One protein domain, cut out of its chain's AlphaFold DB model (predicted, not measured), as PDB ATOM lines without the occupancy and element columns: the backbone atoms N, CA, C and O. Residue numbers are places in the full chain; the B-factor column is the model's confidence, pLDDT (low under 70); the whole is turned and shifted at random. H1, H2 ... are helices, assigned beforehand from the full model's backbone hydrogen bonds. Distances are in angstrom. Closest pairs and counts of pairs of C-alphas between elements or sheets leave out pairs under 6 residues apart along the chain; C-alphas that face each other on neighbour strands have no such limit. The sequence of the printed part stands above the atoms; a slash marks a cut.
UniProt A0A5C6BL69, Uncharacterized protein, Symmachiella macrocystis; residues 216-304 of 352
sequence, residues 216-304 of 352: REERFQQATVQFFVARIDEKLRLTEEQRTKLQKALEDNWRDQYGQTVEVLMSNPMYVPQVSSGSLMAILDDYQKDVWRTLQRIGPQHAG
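What this domain is: This is residues 216 to 304 of the 352 residues of an uncharacterized protein of Symmachiella macrocystis (UniProt A0A5C6BL69). One long helix, H1, has H2 folded back across it as a helical hairpin and H3 crossing its residues 220 to 228; short H4 packs on H2, and H5 lies at H1's end. The 89 printed residues hold five named helices, H1 to H5 in order, and no named strand: all helix, compact, radius of gyration of the C-alphas 12.3 A, spans 35 by 24 by 19 A.

Where its parts are: Find C-alpha 216 at (-26.776, -48.895, -24.515); H1 runs 30.0 A to residue 236. Then come H2, residues 240 to 252, 18.4 A; H3, 258 to 267; H4, 277 to 281; and H5, 286 to 294, ending at (-29.746, -22.109, -2.164).

How they stand to each other: Start at the hub, H1. It touches H2 (C-alphas of Val 229 and Gln 247 closest, 6.3 A) at a steep tilt of 41 degrees, opposite ways. It touches H3 at Thr 224 and Gly 259, closest C-alphas 6.4 A apart. With residue 236 alone it only just touches H5, 3 pairs of C-alphas within 8 A, the closest Leu 236 and Gln 288, 5.8 A. H2 and H4 have every O i to N i+4 pair within hydrogen-bond range; H1 has 16 of 17, H3 4 of 6, H5 4 of 5.

The domain as a whole: The farthest C-alphas, Arg 216 and Asp 286, are 37.7 A apart. The printed part has no cut and no long link; residues 301 to 304 are under pLDDT 70.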
ATOM      1  N   ARG A 216     -27.097 -50.319 -24.353       94.88
ATOM      2  CA  ARG A 216     -26.776 -48.895 -24.515       94.88
ATOM      3  C   ARG A 216     -27.599 -48.023 -23.571       94.88
ATOM      4  O   ARG A 216     -27.025 -47.100 -22.996       94.88
ATOM      5  N   GLU A 217     -28.886 -48.311 -23.408       93.31
ATOM      6  CA  GLU A 217     -29.756 -47.582 -22.483       93.31
ATOM      7  C   GLU A 217     -29.323 -47.795 -21.028       93.31
ATOM      8  O   GLU A 217     -29.151 -46.827 -20.293       93.31
ATOM      9  N   GLU A 218     -29.014 -49.033 -20.636       95.88
ATOM     10  CA  GLU A 218     -28.508 -49.350 -19.294       95.88
ATOM     11  C   GLU A 218     -27.204 -48.599 -18.980       95.88
ATOM     12  O   GLU A 218     -27.082 -47.950 -17.937       95.88
ATOM     13  N   ARG A 219     -26.235 -48.616 -19.907       95.69
ATOM     14  CA  ARG A 219     -24.976 -47.863 -19.755       95.69
ATOM     15  C   ARG A 219     -25.225 -46.358 -19.677       95.69
ATOM     16  O   ARG A 219     -24.553 -45.663 -18.916       95.69
ATOM     17  N   PHE A 220     -26.168 -45.842 -20.463       93.25
ATOM     18  CA  PHE A 220     -26.523 -44.426 -20.454       93.25
ATOM     19  C   PHE A 220     -27.169 -44.004 -19.130       93.25
ATOM     20  O   PHE A 220     -26.798 -42.967 -18.570       93.25
ATOM     21  N   GLN A 221     -28.078 -44.821 -18.598       95.62
ATOM     22  CA  GLN A 221     -28.674 -44.640 -17.280       95.62
ATOM     23  C   GLN A 221     -27.596 -44.617 -16.193       95.62
ATOM     24  O   GLN A 221     -27.514 -43.648 -15.436       95.62
ATOM     25  N   GLN A 222     -26.719 -45.625 -16.159       97.12
ATOM     26  CA  GLN A 222     -25.623 -45.707 -15.188       97.12
ATOM     27  C   GLN A 222     -24.708 -44.476 -15.255       97.12
ATOM     28  O   GLN A 222     -24.445 -43.840 -14.234       97.12
ATOM     29  N   ALA A 223     -24.274 -44.085 -16.458       96.62
ATOM     30  CA  ALA A 223     -23.422 -42.914 -16.651       96.62
ATOM     31  C   ALA A 223     -24.116 -41.610 -16.218       96.62
ATOM     32  O   ALA A 223     -23.488 -40.740 -15.617       96.62
ATOM     33  N   THR A 224     -25.421 -41.479 -16.482       95.50
ATOM     34  CA  THR A 224     -26.224 -40.315 -16.077       95.50
ATOM     35  C   THR A 224     -26.345 -40.222 -14.559       95.50
ATOM     36  O   THR A 224     -26.154 -39.142 -13.997       95.50
ATOM     37  N   VAL A 225     -26.612 -41.343 -13.882       97.25
ATOM     38  CA  VAL A 225     -26.664 -41.390 -12.415       97.25
ATOM     39  C   VAL A 225     -25.308 -41.014 -11.823       97.25
ATOM     40  O   VAL A 225     -25.248 -40.129 -10.971       97.25
ATOM     41  N   GLN A 226     -24.216 -41.612 -12.308       97.75
ATOM     42  CA  GLN A 226     -22.862 -41.290 -11.845       97.75
ATOM     43  C   GLN A 226     -22.529 -39.809 -12.051       97.75
ATOM     44  O   GLN A 226     -22.016 -39.156 -11.141       97.75
ATOM     45  N   PHE A 227     -22.881 -39.255 -13.213       97.12
ATOM     46  CA  PHE A 227     -22.717 -37.835 -13.497       97.12
ATOM     47  C   PHE A 227     -23.510 -36.965 -12.509       97.12
ATOM     48  O   PHE A 227     -22.962 -36.002 -11.977       97.12
ATOM     49  N   PHE A 228     -24.767 -37.304 -12.202       97.44
ATOM     50  CA  PHE A 228     -25.575 -36.557 -11.230       97.44
ATOM     51  C   PHE A 228     -25.004 -36.629  -9.816       97.44
ATOM     52  O   PHE A 228     -24.932 -35.596  -9.150       97.44
ATOM     53  N   VAL A 229     -24.572 -37.811  -9.371       98.12
ATOM     54  CA  VAL A 229     -23.940 -37.991  -8.057       98.12
ATOM     55  C   VAL A 229     -22.682 -37.137  -7.960       98.12
ATOM     56  O   VAL A 229     -22.577 -36.341  -7.032       98.12
ATOM     57  N   ALA A 230     -21.782 -37.222  -8.944       97.81
ATOM     58  CA  ALA A 230     -20.564 -36.412  -8.982       97.81
ATOM     59  C   ALA A 230     -20.876 -34.908  -8.973       97.81
ATOM     60  O   ALA A 230     -20.222 -34.125  -8.285       97.81
ATOM     61  N   ARG A 231     -21.921 -34.497  -9.698       97.12
ATOM     62  CA  ARG A 231     -22.336 -33.097  -9.789       97.12
ATOM     63  C   ARG A 231     -22.885 -32.546  -8.477       97.12
ATOM     64  O   ARG A 231     -22.623 -31.393  -8.143       97.12
ATOM     65  N   ILE A 232     -23.672 -33.342  -7.759       97.75
ATOM     66  CA  ILE A 232     -24.207 -32.970  -6.446       97.75
ATOM     67  C   ILE A 232     -23.080 -32.992  -5.406       97.75
ATOM     68  O   ILE A 232     -22.976 -32.062  -4.607       97.75
ATOM     69  N   ASP A 233     -22.198 -33.992  -5.467       98.38
ATOM     70  CA  ASP A 233     -21.026 -34.123  -4.597       98.38
ATOM     71  C   ASP A 233     -20.089 -32.917  -4.687       98.38
ATOM     72  O   ASP A 233     -19.696 -32.351  -3.670       98.38
ATOM     73  N   GLU A 234     -19.814 -32.428  -5.896       98.00
ATOM     74  CA  GLU A 234     -19.005 -31.223  -6.104       98.00
ATOM     75  C   GLU A 234     -19.540 -30.007  -5.322       98.00
ATOM     76  O   GLU A 234     -18.757 -29.191  -4.832       98.00
ATOM     77  N   LYS A 235     -20.870 -29.878  -5.196       97.69
ATOM     78  CA  LYS A 235     -21.517 -28.731  -4.542       97.69
ATOM     79  C   LYS A 235     -21.751 -28.924  -3.048       97.69
ATOM     80  O   LYS A 235     -21.732 -27.936  -2.321       97.69
ATOM     81  N   LEU A 236     -21.987 -30.156  -2.600       97.88
ATOM     82  CA  LEU A 236     -22.368 -30.454  -1.215       97.88
ATOM     83  C   LEU A 236     -21.278 -31.160  -0.399       97.88
ATOM     84  O   LEU A 236     -21.433 -31.269   0.813       97.88
ATOM     85  N   ARG A 237     -20.190 -31.615  -1.038       98.25
ATOM     86  CA  ARG A 237     -19.110 -32.406  -0.422       98.25
ATOM     87  C   ARG A 237     -19.670 -33.621   0.322       98.25
ATOM     88  O   ARG A 237     -19.576 -33.719   1.542       98.25
ATOM     89  N   LEU A 238     -20.301 -34.521  -0.425       98.56
ATOM     90  CA  LEU A 238     -20.932 -35.716   0.118       98.56
ATOM     91  C   LEU A 238     -19.885 -36.698   0.658       98.56
ATOM     92  O   LEU A 238     -18.791 -36.872   0.104       98.56
ATOM     93  N   THR A 239     -20.252 -37.409   1.720       98.50
ATOM     94  CA  THR A 239     -19.487 -38.570   2.182       98.50
ATOM     95  C   THR A 239     -19.644 -39.741   1.207       98.50
ATOM     96  O   THR A 239     -20.537 -39.761   0.356       98.50
ATOM     97  N   GLU A 240     -18.783 -40.751   1.325       98.44
ATOM     98  CA  GLU A 240     -18.892 -41.964   0.509       98.44
ATOM     99  C   GLU A 240     -20.238 -42.673   0.707       98.44
ATOM    100  O   GLU A 240     -20.917 -42.987  -0.268       98.44
ATOM    101  N   GLU A 241     -20.684 -42.809   1.956       98.38
ATOM    102  CA  GLU A 241     -21.978 -43.411   2.281       98.38
ATOM    103  C   GLU A 241     -23.149 -42.629   1.662       98.38
ATOM    104  O   GLU A 241     -24.082 -43.222   1.109       98.38
ATOM    105  N   GLN A 242     -23.094 -41.294   1.701       98.56
ATOM    106  CA  GLN A 242     -24.098 -40.440   1.069       98.56
ATOM    107  C   GLN A 242     -24.106 -40.600  -0.455       98.56
ATOM    108  O   GLN A 242     -25.185 -40.680  -1.042       98.56
ATOM    109  N   ARG A 243     -22.932 -40.697  -1.102       98.62
ATOM    110  CA  ARG A 243     -22.830 -40.959  -2.548       98.62
ATOM    111  C   ARG A 243     -23.471 -42.293  -2.920       98.62
ATOM    112  O   ARG A 243     -24.282 -42.320  -3.843       98.62
ATOM    113  N   THR A 244     -23.181 -43.367  -2.185       98.38
ATOM    114  CA  THR A 244     -23.771 -44.694  -2.432       98.38
ATOM    115  C   THR A 244     -25.288 -44.684  -2.245       98.38
ATOM    116  O   THR A 244     -26.021 -45.190  -3.097       98.38
ATOM    117  N   LYS A 245     -25.789 -44.062  -1.167       98.31
ATOM    118  CA  LYS A 245     -27.234 -43.914  -0.926       98.31
ATOM    119  C   LYS A 245     -27.914 -43.098  -2.024       98.31
ATOM    120  O   LYS A 245     -28.998 -43.466  -2.473       98.31
ATOM    121  N   LEU A 246     -27.281 -42.014  -2.473       98.25
ATOM    122  CA  LEU A 246     -27.816 -41.154  -3.524       98.25
ATOM    123  C   LEU A 246     -27.833 -41.861  -4.878       98.25
ATOM    124  O   LEU A 246     -28.838 -41.782  -5.578       98.25
ATOM    125  N   GLN A 247     -26.760 -42.573  -5.228       98.38
ATOM    126  CA  GLN A 247     -26.696 -43.385  -6.440       98.38
ATOM    127  C   GLN A 247     -27.859 -44.378  -6.482       98.38
ATOM    128  O   GLN A 247     -28.653 -44.342  -7.420       98.38
ATOM    129  N   LYS A 248     -28.020 -45.181  -5.423       98.06
ATOM    130  CA  LYS A 248     -29.113 -46.153  -5.327       98.06
ATOM    131  C   LYS A 248     -30.486 -45.483  -5.417       98.06
ATOM    132  O   LYS A 248     -31.344 -45.928  -6.166       98.06
ATOM    133  N   ALA A 249     -30.685 -44.366  -4.716       97.69
ATOM    134  CA  ALA A 249     -31.945 -43.632  -4.770       97.69
ATOM    135  C   ALA A 249     -32.279 -43.112  -6.181       97.69
ATOM    136  O   ALA A 249     -33.457 -43.045  -6.535       97.69
ATOM    137  N   LEU A 250     -31.273 -42.732  -6.976       97.06
ATOM    138  CA  LEU A 250     -31.448 -42.291  -8.362       97.06
ATOM    139  C   LEU A 250     -31.694 -43.456  -9.325       97.06
ATOM    140  O   LEU A 250     -32.487 -43.296 -10.251       97.06
ATOM    141  N   GLU A 251     -31.056 -44.604  -9.101       96.81
ATOM    142  CA  GLU A 251     -31.311 -45.844  -9.843       96.81
ATOM    143  C   GLU A 251     -32.748 -46.336  -9.599       96.81
ATOM    144  O   GLU A 251     -33.495 -46.535 -10.557       96.81
ATOM    145  N   ASP A 252     -33.174 -46.409  -8.333       96.44
ATOM    146  CA  ASP A 252     -34.516 -46.852  -7.923       96.44
ATOM    147  C   ASP A 252     -35.634 -45.901  -8.397       96.44
ATOM    148  O   ASP A 252     -36.783 -46.305  -8.563       96.44
ATOM    149  N   ASN A 253     -35.315 -44.617  -8.606       95.50
ATOM    150  CA  ASN A 253     -36.267 -43.581  -9.026       95.50
ATOM    151  C   ASN A 253     -35.907 -42.984 -10.391       95.50
ATOM    152  O   ASN A 253     -36.087 -41.777 -10.610       95.50
ATOM    153  N   TRP A 254     -35.384 -43.815 -11.295       94.88
ATOM    154  CA  TRP A 254     -34.985 -43.385 -12.627       94.88
ATOM    155  C   TRP A 254     -36.123 -42.687 -13.385       94.88
ATOM    156  O   TRP A 254     -37.301 -43.038 -13.278       94.88
ATOM    157  N   ARG A 255     -35.757 -41.669 -14.171       92.69
ATOM    158  CA  ARG A 255     -36.663 -40.953 -15.072       92.69
ATOM    159  C   ARG A 255     -35.967 -40.739 -16.406       92.69
ATOM    160  O   ARG A 255     -34.927 -40.089 -16.436       92.69
ATOM    161  N   ASP A 256     -36.606 -41.130 -17.505       88.81
ATOM    162  CA  ASP A 256     -36.073 -40.980 -18.875       88.81
ATOM    163  C   ASP A 256     -35.632 -39.541 -19.200       88.81
ATOM    164  O   ASP A 256     -34.700 -39.281 -19.957       88.81
ATOM    165  N   GLN A 257     -36.285 -38.566 -18.569       87.12
ATOM    166  CA  GLN A 257     -36.002 -37.144 -18.733       87.12
ATOM    167  C   GLN A 257     -34.623 -36.716 -18.188       87.12
ATOM    168  O   GLN A 257     -34.134 -35.634 -18.526       87.12
ATOM    169  N   TYR A 258     -33.982 -37.525 -17.339       90.69
ATOM    170  CA  TYR A 258     -32.665 -37.218 -16.783       90.69
ATOM    171  C   TYR A 258     -31.590 -37.122 -17.858       90.69
ATOM    172  O   TYR A 258     -30.777 -36.196 -17.803       90.69
ATOM    173  N   GLY A 259     -31.662 -37.958 -18.896       87.38
ATOM    174  CA  GLY A 259     -30.716 -37.919 -20.007       87.38
ATOM    175  C   GLY A 259     -30.631 -36.556 -20.698       87.38
ATOM    176  O   GLY A 259     -29.542 -36.057 -20.973       87.38
ATOM    177  N   GLN A 260     -31.772 -35.888 -20.890       84.62
ATOM    178  CA  GLN A 260     -31.837 -34.559 -21.518       84.62
ATOM    179  C   GLN A 260     -31.190 -33.468 -20.655       84.62
ATOM    180  O   GLN A 260     -30.711 -32.457 -21.166       84.62
ATOM    181  N   THR A 261     -31.168 -33.666 -19.338       88.75
ATOM    182  CA  THR A 261     -30.629 -32.683 -18.392       88.75
ATOM    183  C   THR A 261     -29.097 -32.713 -18.365       88.75
ATOM    184  O   THR A 261     -28.475 -31.680 -18.115       88.75
ATOM    185  N   VAL A 262     -28.477 -33.861 -18.675       90.69
ATOM    186  CA  VAL A 262     -27.013 -34.034 -18.684       90.69
ATOM    187  C   VAL A 262     -26.338 -33.014 -19.596       90.69
ATOM    188  O   VAL A 262     -25.417 -32.329 -19.165       90.69
ATOM    189  N   GLU A 263     -26.826 -32.841 -20.824       84.12
ATOM    190  CA  GLU A 263     -26.184 -31.951 -21.800       84.12
ATOM    191  C   GLU A 263     -26.174 -30.479 -21.350       84.12
ATOM    192  O   GLU A 263     -25.175 -29.765 -21.493       84.12
ATOM    193  N   VAL A 264     -27.279 -30.029 -20.751       86.38
ATOM    194  CA  VAL A 264     -27.391 -28.664 -20.226       86.38
ATOM    195  C   VAL A 264     -26.444 -28.465 -19.042       86.38
ATOM    196  O   VAL A 264     -25.773 -27.438 -18.956       86.38
ATOM    197  N   LEU A 265     -26.346 -29.462 -18.159       91.12
ATOM    198  CA  LEU A 265     -25.448 -29.438 -17.004       91.12
ATOM    199  C   LEU A 265     -23.970 -29.487 -17.402       91.12
ATOM    200  O   LEU A 265     -23.161 -28.807 -16.776       91.12
ATOM    201  N   MET A 266     -23.616 -30.229 -18.454       89.81
ATOM    202  CA  MET A 266     -22.251 -30.246 -18.995       89.81
ATOM    203  C   MET A 266     -21.821 -28.865 -19.498       89.81
ATOM    204  O   MET A 266     -20.653 -28.503 -19.389       89.81
ATOM    205  N   SER A 267     -22.762 -28.084 -20.032       87.94
ATOM    206  CA  SER A 267     -22.488 -26.741 -20.555       87.94
ATOM    207  C   SER A 267     -22.549 -25.649 -19.484       87.94
ATOM    208  O   SER A 267     -22.118 -24.525 -19.737       87.94
ATOM    209  N   ASN A 268     -23.111 -25.937 -18.305       91.19
ATOM    210  CA  ASN A 268     -23.310 -24.937 -17.268       91.19
ATOM    211  C   ASN A 268     -22.992 -25.479 -15.860       91.19
ATOM    212  O   ASN A 268     -23.865 -26.039 -15.184       91.19
ATOM    213  N   PRO A 269     -21.758 -25.241 -15.371       91.75
ATOM    214  CA  PRO A 269     -21.290 -25.751 -14.093       91.75
ATOM    215  C   PRO A 269     -21.838 -24.987 -12.868       91.75
ATOM    216  O   PRO A 269     -21.426 -25.268 -11.733       91.75
ATOM    217  N   MET A 270     -22.787 -24.064 -13.045       93.88
ATOM    218  CA  MET A 270     -23.473 -23.400 -11.931       93.88
ATOM    219  C   MET A 270     -24.742 -24.135 -11.490       93.88
ATOM    220  O   MET A 270     -25.128 -24.031 -10.329       93.88
ATOM    221  N   TYR A 271     -25.361 -24.919 -12.377       95.19
ATOM    222  CA  TYR A 271     -26.594 -25.642 -12.066       95.19
ATOM    223  C   TYR A 271     -26.335 -27.036 -11.498       95.19
ATOM    224  O   TYR A 271     -25.348 -27.696 -11.834       95.19
ATOM    225  N   VAL A 272     -27.277 -27.509 -10.685       96.31
ATOM    226  CA  VAL A 272     -27.361 -28.905 -10.233       96.31
ATOM    227  C   VAL A 272     -28.588 -29.598 -10.834       96.31
ATOM    228  O   VAL A 272     -29.584 -28.926 -11.140       96.31
ATOM    229  N   PRO A 273     -28.544 -30.929 -11.032       95.56
ATOM    230  CA  PRO A 273     -29.697 -31.671 -11.531       95.56
ATOM    231  C   PRO A 273     -30.888 -31.543 -10.580       95.56
ATOM    232  O   PRO A 273     -30.750 -31.620  -9.357       95.56
ATOM    233  N   GLN A 274     -32.089 -31.389 -11.138       95.00
ATOM    234  CA  GLN A 274     -33.317 -31.474 -10.358       95.00
ATOM    235  C   GLN A 274     -33.659 -32.941 -10.052       95.00
ATOM    236  O   GLN A 274     -34.305 -33.630 -10.841       95.00
ATOM    237  N   VAL A 275     -33.251 -33.401  -8.872       95.00
ATOM    238  CA  VAL A 275     -33.614 -34.715  -8.318       95.00
ATOM    239  C   VAL A 275     -34.815 -34.599  -7.371       95.00
ATOM    240  O   VAL A 275     -35.197 -33.495  -6.971       95.00
ATOM    241  N   SER A 276     -35.449 -35.724  -7.024       93.50
ATOM    242  CA  SER A 276     -36.542 -35.726  -6.042       93.50
ATOM    243  C   SER A 276     -36.031 -35.215  -4.693       93.50
ATOM    244  O   SER A 276     -35.154 -35.832  -4.088       93.50
ATOM    245  N   SER A 277     -36.587 -34.099  -4.211       89.88
ATOM    246  CA  SER A 277     -36.162 -33.505  -2.940       89.88
ATOM    247  C   SER A 277     -36.317 -34.476  -1.768       89.88
ATOM    248  O   SER A 277     -35.486 -34.445  -0.876       89.88
ATOM    249  N   GLY A 278     -37.335 -35.348  -1.765       93.75
ATOM    250  CA  GLY A 278     -37.578 -36.274  -0.652       93.75
ATOM    251  C   GLY A 278     -36.425 -37.255  -0.432       93.75
ATOM    252  O   GLY A 278     -35.891 -37.335   0.670       93.75
ATOM    253  N   SER A 279     -35.994 -37.939  -1.497       93.44
ATOM    254  CA  SER A 279     -34.919 -38.935  -1.419       93.44
ATOM    255  C   SER A 279     -33.577 -38.294  -1.064       93.44
ATOM    256  O   SER A 279     -32.840 -38.836  -0.251       93.44
ATOM    257  N   LEU A 280     -33.275 -37.116  -1.625       96.56
ATOM    258  CA  LEU A 280     -32.028 -36.411  -1.329       96.56
ATOM    259  C   LEU A 280     -32.011 -35.849   0.103       96.56
ATOM    260  O   LEU A 280     -31.034 -36.032   0.819       96.56
ATOM    261  N   MET A 281     -33.094 -35.210   0.558       97.62
ATOM    262  CA  MET A 281     -33.169 -34.603   1.897       97.62
ATOM    263  C   MET A 281     -33.028 -35.624   3.030       97.62
ATOM    264  O   MET A 281     -32.568 -35.259   4.105       97.62
ATOM    265  N   ALA A 282     -33.398 -36.884   2.796       97.69
ATOM    266  CA  ALA A 282     -33.203 -37.968   3.759       97.69
ATOM    267  C   ALA A 282     -31.734 -38.427   3.884       97.69
ATOM    268  O   ALA A 282     -31.393 -39.114   4.842       97.69
ATOM    269  N   ILE A 283     -30.878 -38.075   2.918       98.44
ATOM    270  CA  ILE A 283     -29.463 -38.479   2.855       98.44
ATOM    271  C   ILE A 283     -28.543 -37.367   3.381       98.44
ATOM    272  O   ILE A 283     -27.497 -37.654   3.965       98.44
ATOM    273  N   LEU A 284     -28.918 -36.108   3.153       98.38
ATOM    274  CA  LEU A 284     -28.119 -34.940   3.518       98.38
ATOM    275  C   LEU A 284     -28.152 -34.659   5.028       98.38
ATOM    276  O   LEU A 284     -29.166 -34.886   5.693       98.38
ATOM    277  N   ASP A 285     -27.064 -34.098   5.552       98.56
ATOM    278  CA  ASP A 285     -27.053 -33.476   6.879       98.56
ATOM    279  C   ASP A 285     -27.719 -32.086   6.855       98.56
ATOM    280  O   ASP A 285     -28.113 -31.578   5.801       98.56
ATOM    281  N   ASP A 286     -27.895 -31.460   8.019       98.50
ATOM    282  CA  ASP A 286     -28.627 -30.192   8.113       98.50
ATOM    283  C   ASP A 286     -27.923 -29.028   7.404       98.50
ATOM    284  O   ASP A 286     -28.585 -28.233   6.733       98.50
ATOM    285  N   TYR A 287     -26.589 -28.984   7.438       98.38
ATOM    286  CA  TYR A 287     -25.816 -27.967   6.727       98.38
ATOM    287  C   TYR A 287     -25.952 -28.122   5.205       98.38
ATOM    288  O   TYR A 287     -26.251 -27.165   4.486       98.38
ATOM    289  N   GLN A 288     -25.801 -29.342   4.693       98.44
ATOM    290  CA  GLN A 288     -25.955 -29.663   3.278       98.44
ATOM    291  C   GLN A 288     -27.381 -29.396   2.779       98.44
ATOM    292  O   GLN A 288     -27.552 -28.951   1.640       98.44
ATOM    293  N   LYS A 289     -28.414 -29.633   3.604       98.31
ATOM    294  CA  LYS A 289     -29.806 -29.276   3.274       98.31
ATOM    295  C   LYS A 289     -29.956 -27.773   3.065       98.31
ATOM    296  O   LYS A 289     -30.625 -27.366   2.111       98.31
ATOM    297  N   ASP A 290     -29.343 -26.960   3.921       98.06
ATOM    298  CA  ASP A 290     -29.371 -25.503   3.790       98.06
ATOM    299  C   ASP A 290     -28.651 -25.042   2.524       98.06
ATOM    300  O   ASP A 290     -29.238 -24.306   1.728       98.06
ATOM    301  N   VAL A 291     -27.451 -25.567   2.250       97.88
ATOM    302  CA  VAL A 291     -26.739 -25.293   0.992       97.88
ATOM    303  C   VAL A 291     -27.593 -25.700  -0.210       97.88
ATOM    304  O   VAL A 291     -27.804 -24.890  -1.112       97.88
ATOM    305  N   TRP A 292     -28.171 -26.904  -0.219       97.31
ATOM    306  CA  TRP A 292     -29.000 -27.389  -1.325       97.31
ATOM    307  C   TRP A 292     -30.196 -26.481  -1.637       97.31
ATOM    308  O   TRP A 292     -30.537 -26.293  -2.808       97.31
ATOM    309  N   ARG A 293     -30.835 -25.891  -0.619       96.75
ATOM    310  CA  ARG A 293     -31.963 -24.958  -0.804       96.75
ATOM    311  C   ARG A 293     -31.556 -23.696  -1.568       96.75
ATOM    312  O   ARG A 293     -32.393 -23.141  -2.277       96.75
ATOM    313  N   THR A 294     -30.292 -23.282  -1.460       96.88
ATOM    314  CA  THR A 294     -29.746 -22.109  -2.164       96.88
ATOM    315  C   THR A 294     -29.318 -22.399  -3.603       96.88
ATOM    316  O   THR A 294     -29.223 -21.477  -4.414       96.88
ATOM    317  N   LEU A 295     -29.083 -23.669  -3.953       96.44
ATOM    318  CA  LEU A 295     -28.591 -24.039  -5.276       96.44
ATOM    319  C   LEU A 295     -29.679 -23.910  -6.349       96.44
ATOM    320  O   LEU A 295     -30.828 -24.344  -6.194       96.44
ATOM    321  N   GLN A 296     -29.279 -23.372  -7.501       95.69
ATOM    322  CA  GLN A 296     -30.130 -23.324  -8.681       95.69
ATOM    323  C   GLN A 296     -30.213 -24.711  -9.323       95.69
ATOM    324  O   GLN A 296     -29.213 -25.302  -9.739       95.69
ATOM    325  N   ARG A 297     -31.438 -25.228  -9.410       93.94
ATOM    326  CA  ARG A 297     -31.744 -26.555  -9.946       93.94
ATOM    327  C   ARG A 297     -32.321 -26.420 -11.339       93.94
ATOM    328  O   ARG A 297     -33.229 -25.617 -11.552       93.94
ATOM    329  N   ILE A 298     -31.838 -27.241 -12.263       91.12
ATOM    330  CA  ILE A 298     -32.377 -27.301 -13.618       91.12
ATOM    331  C   ILE A 298     -33.075 -28.636 -13.849       91.12
ATOM    332  O   ILE A 298     -32.524 -29.711 -13.613       91.12
ATOM    333  N   GLY A 299     -34.335 -28.541 -14.264       85.00
ATOM    334  CA  GLY A 299     -35.141 -29.682 -14.667       85.00
ATOM    335  C   GLY A 299     -35.126 -29.907 -16.178       85.00
ATOM    336  O   GLY A 299     -34.735 -29.014 -16.938       85.00
ATOM    337  N   PRO A 300     -35.676 -31.044 -16.627       74.19
ATOM    338  CA  PRO A 300     -35.694 -31.446 -18.037       74.19
ATOM    339  C   PRO A 300     -36.451 -30.479 -18.958       74.19
ATOM    340  O   PRO A 300     -36.252 -30.476 -20.167       74.19
ATOM    341  N   GLN A 301     -37.274 -29.598 -18.387       67.88
ATOM    342  CA  GLN A 301     -38.064 -28.602 -19.115       67.88
ATOM    343  C   GLN A 301     -37.203 -27.577 -19.883       67.88
ATOM    344  O   GLN A 301     -37.712 -26.906 -20.779       67.88
ATOM    345  N   HIS A 302     -35.928 -27.427 -19.505       59.44
ATOM    346  CA  HIS A 302     -35.025 -26.393 -20.027       59.44
ATOM    347  C   HIS A 302     -34.072 -26.902 -21.109       59.44
ATOM    348  O   HIS A 302     -33.415 -26.095 -21.768       59.44
ATOM    349  N   ALA A 303     -34.002 -28.217 -21.323       60.56
ATOM    350  CA  ALA A 303     -33.294 -28.766 -22.462       60.56
ATOM    351  C   ALA A 303     -34.119 -28.441 -23.711       60.56
ATOM    352  O   ALA A 303     -35.221 -28.956 -23.918       60.56
ATOM    353  N   GLY A 304     -33.628 -27.498 -24.516       58.91
ATOM    354  CA  GLY A 304     -34.233 -27.203 -25.805       58.91
ATOM    355  C   GLY A 304     -34.377 -28.481 -26.636       58.91
ATOM    356  O   GLY A 304     -33.658 -29.453 -26.446       58.91
TER     357      GLY A 304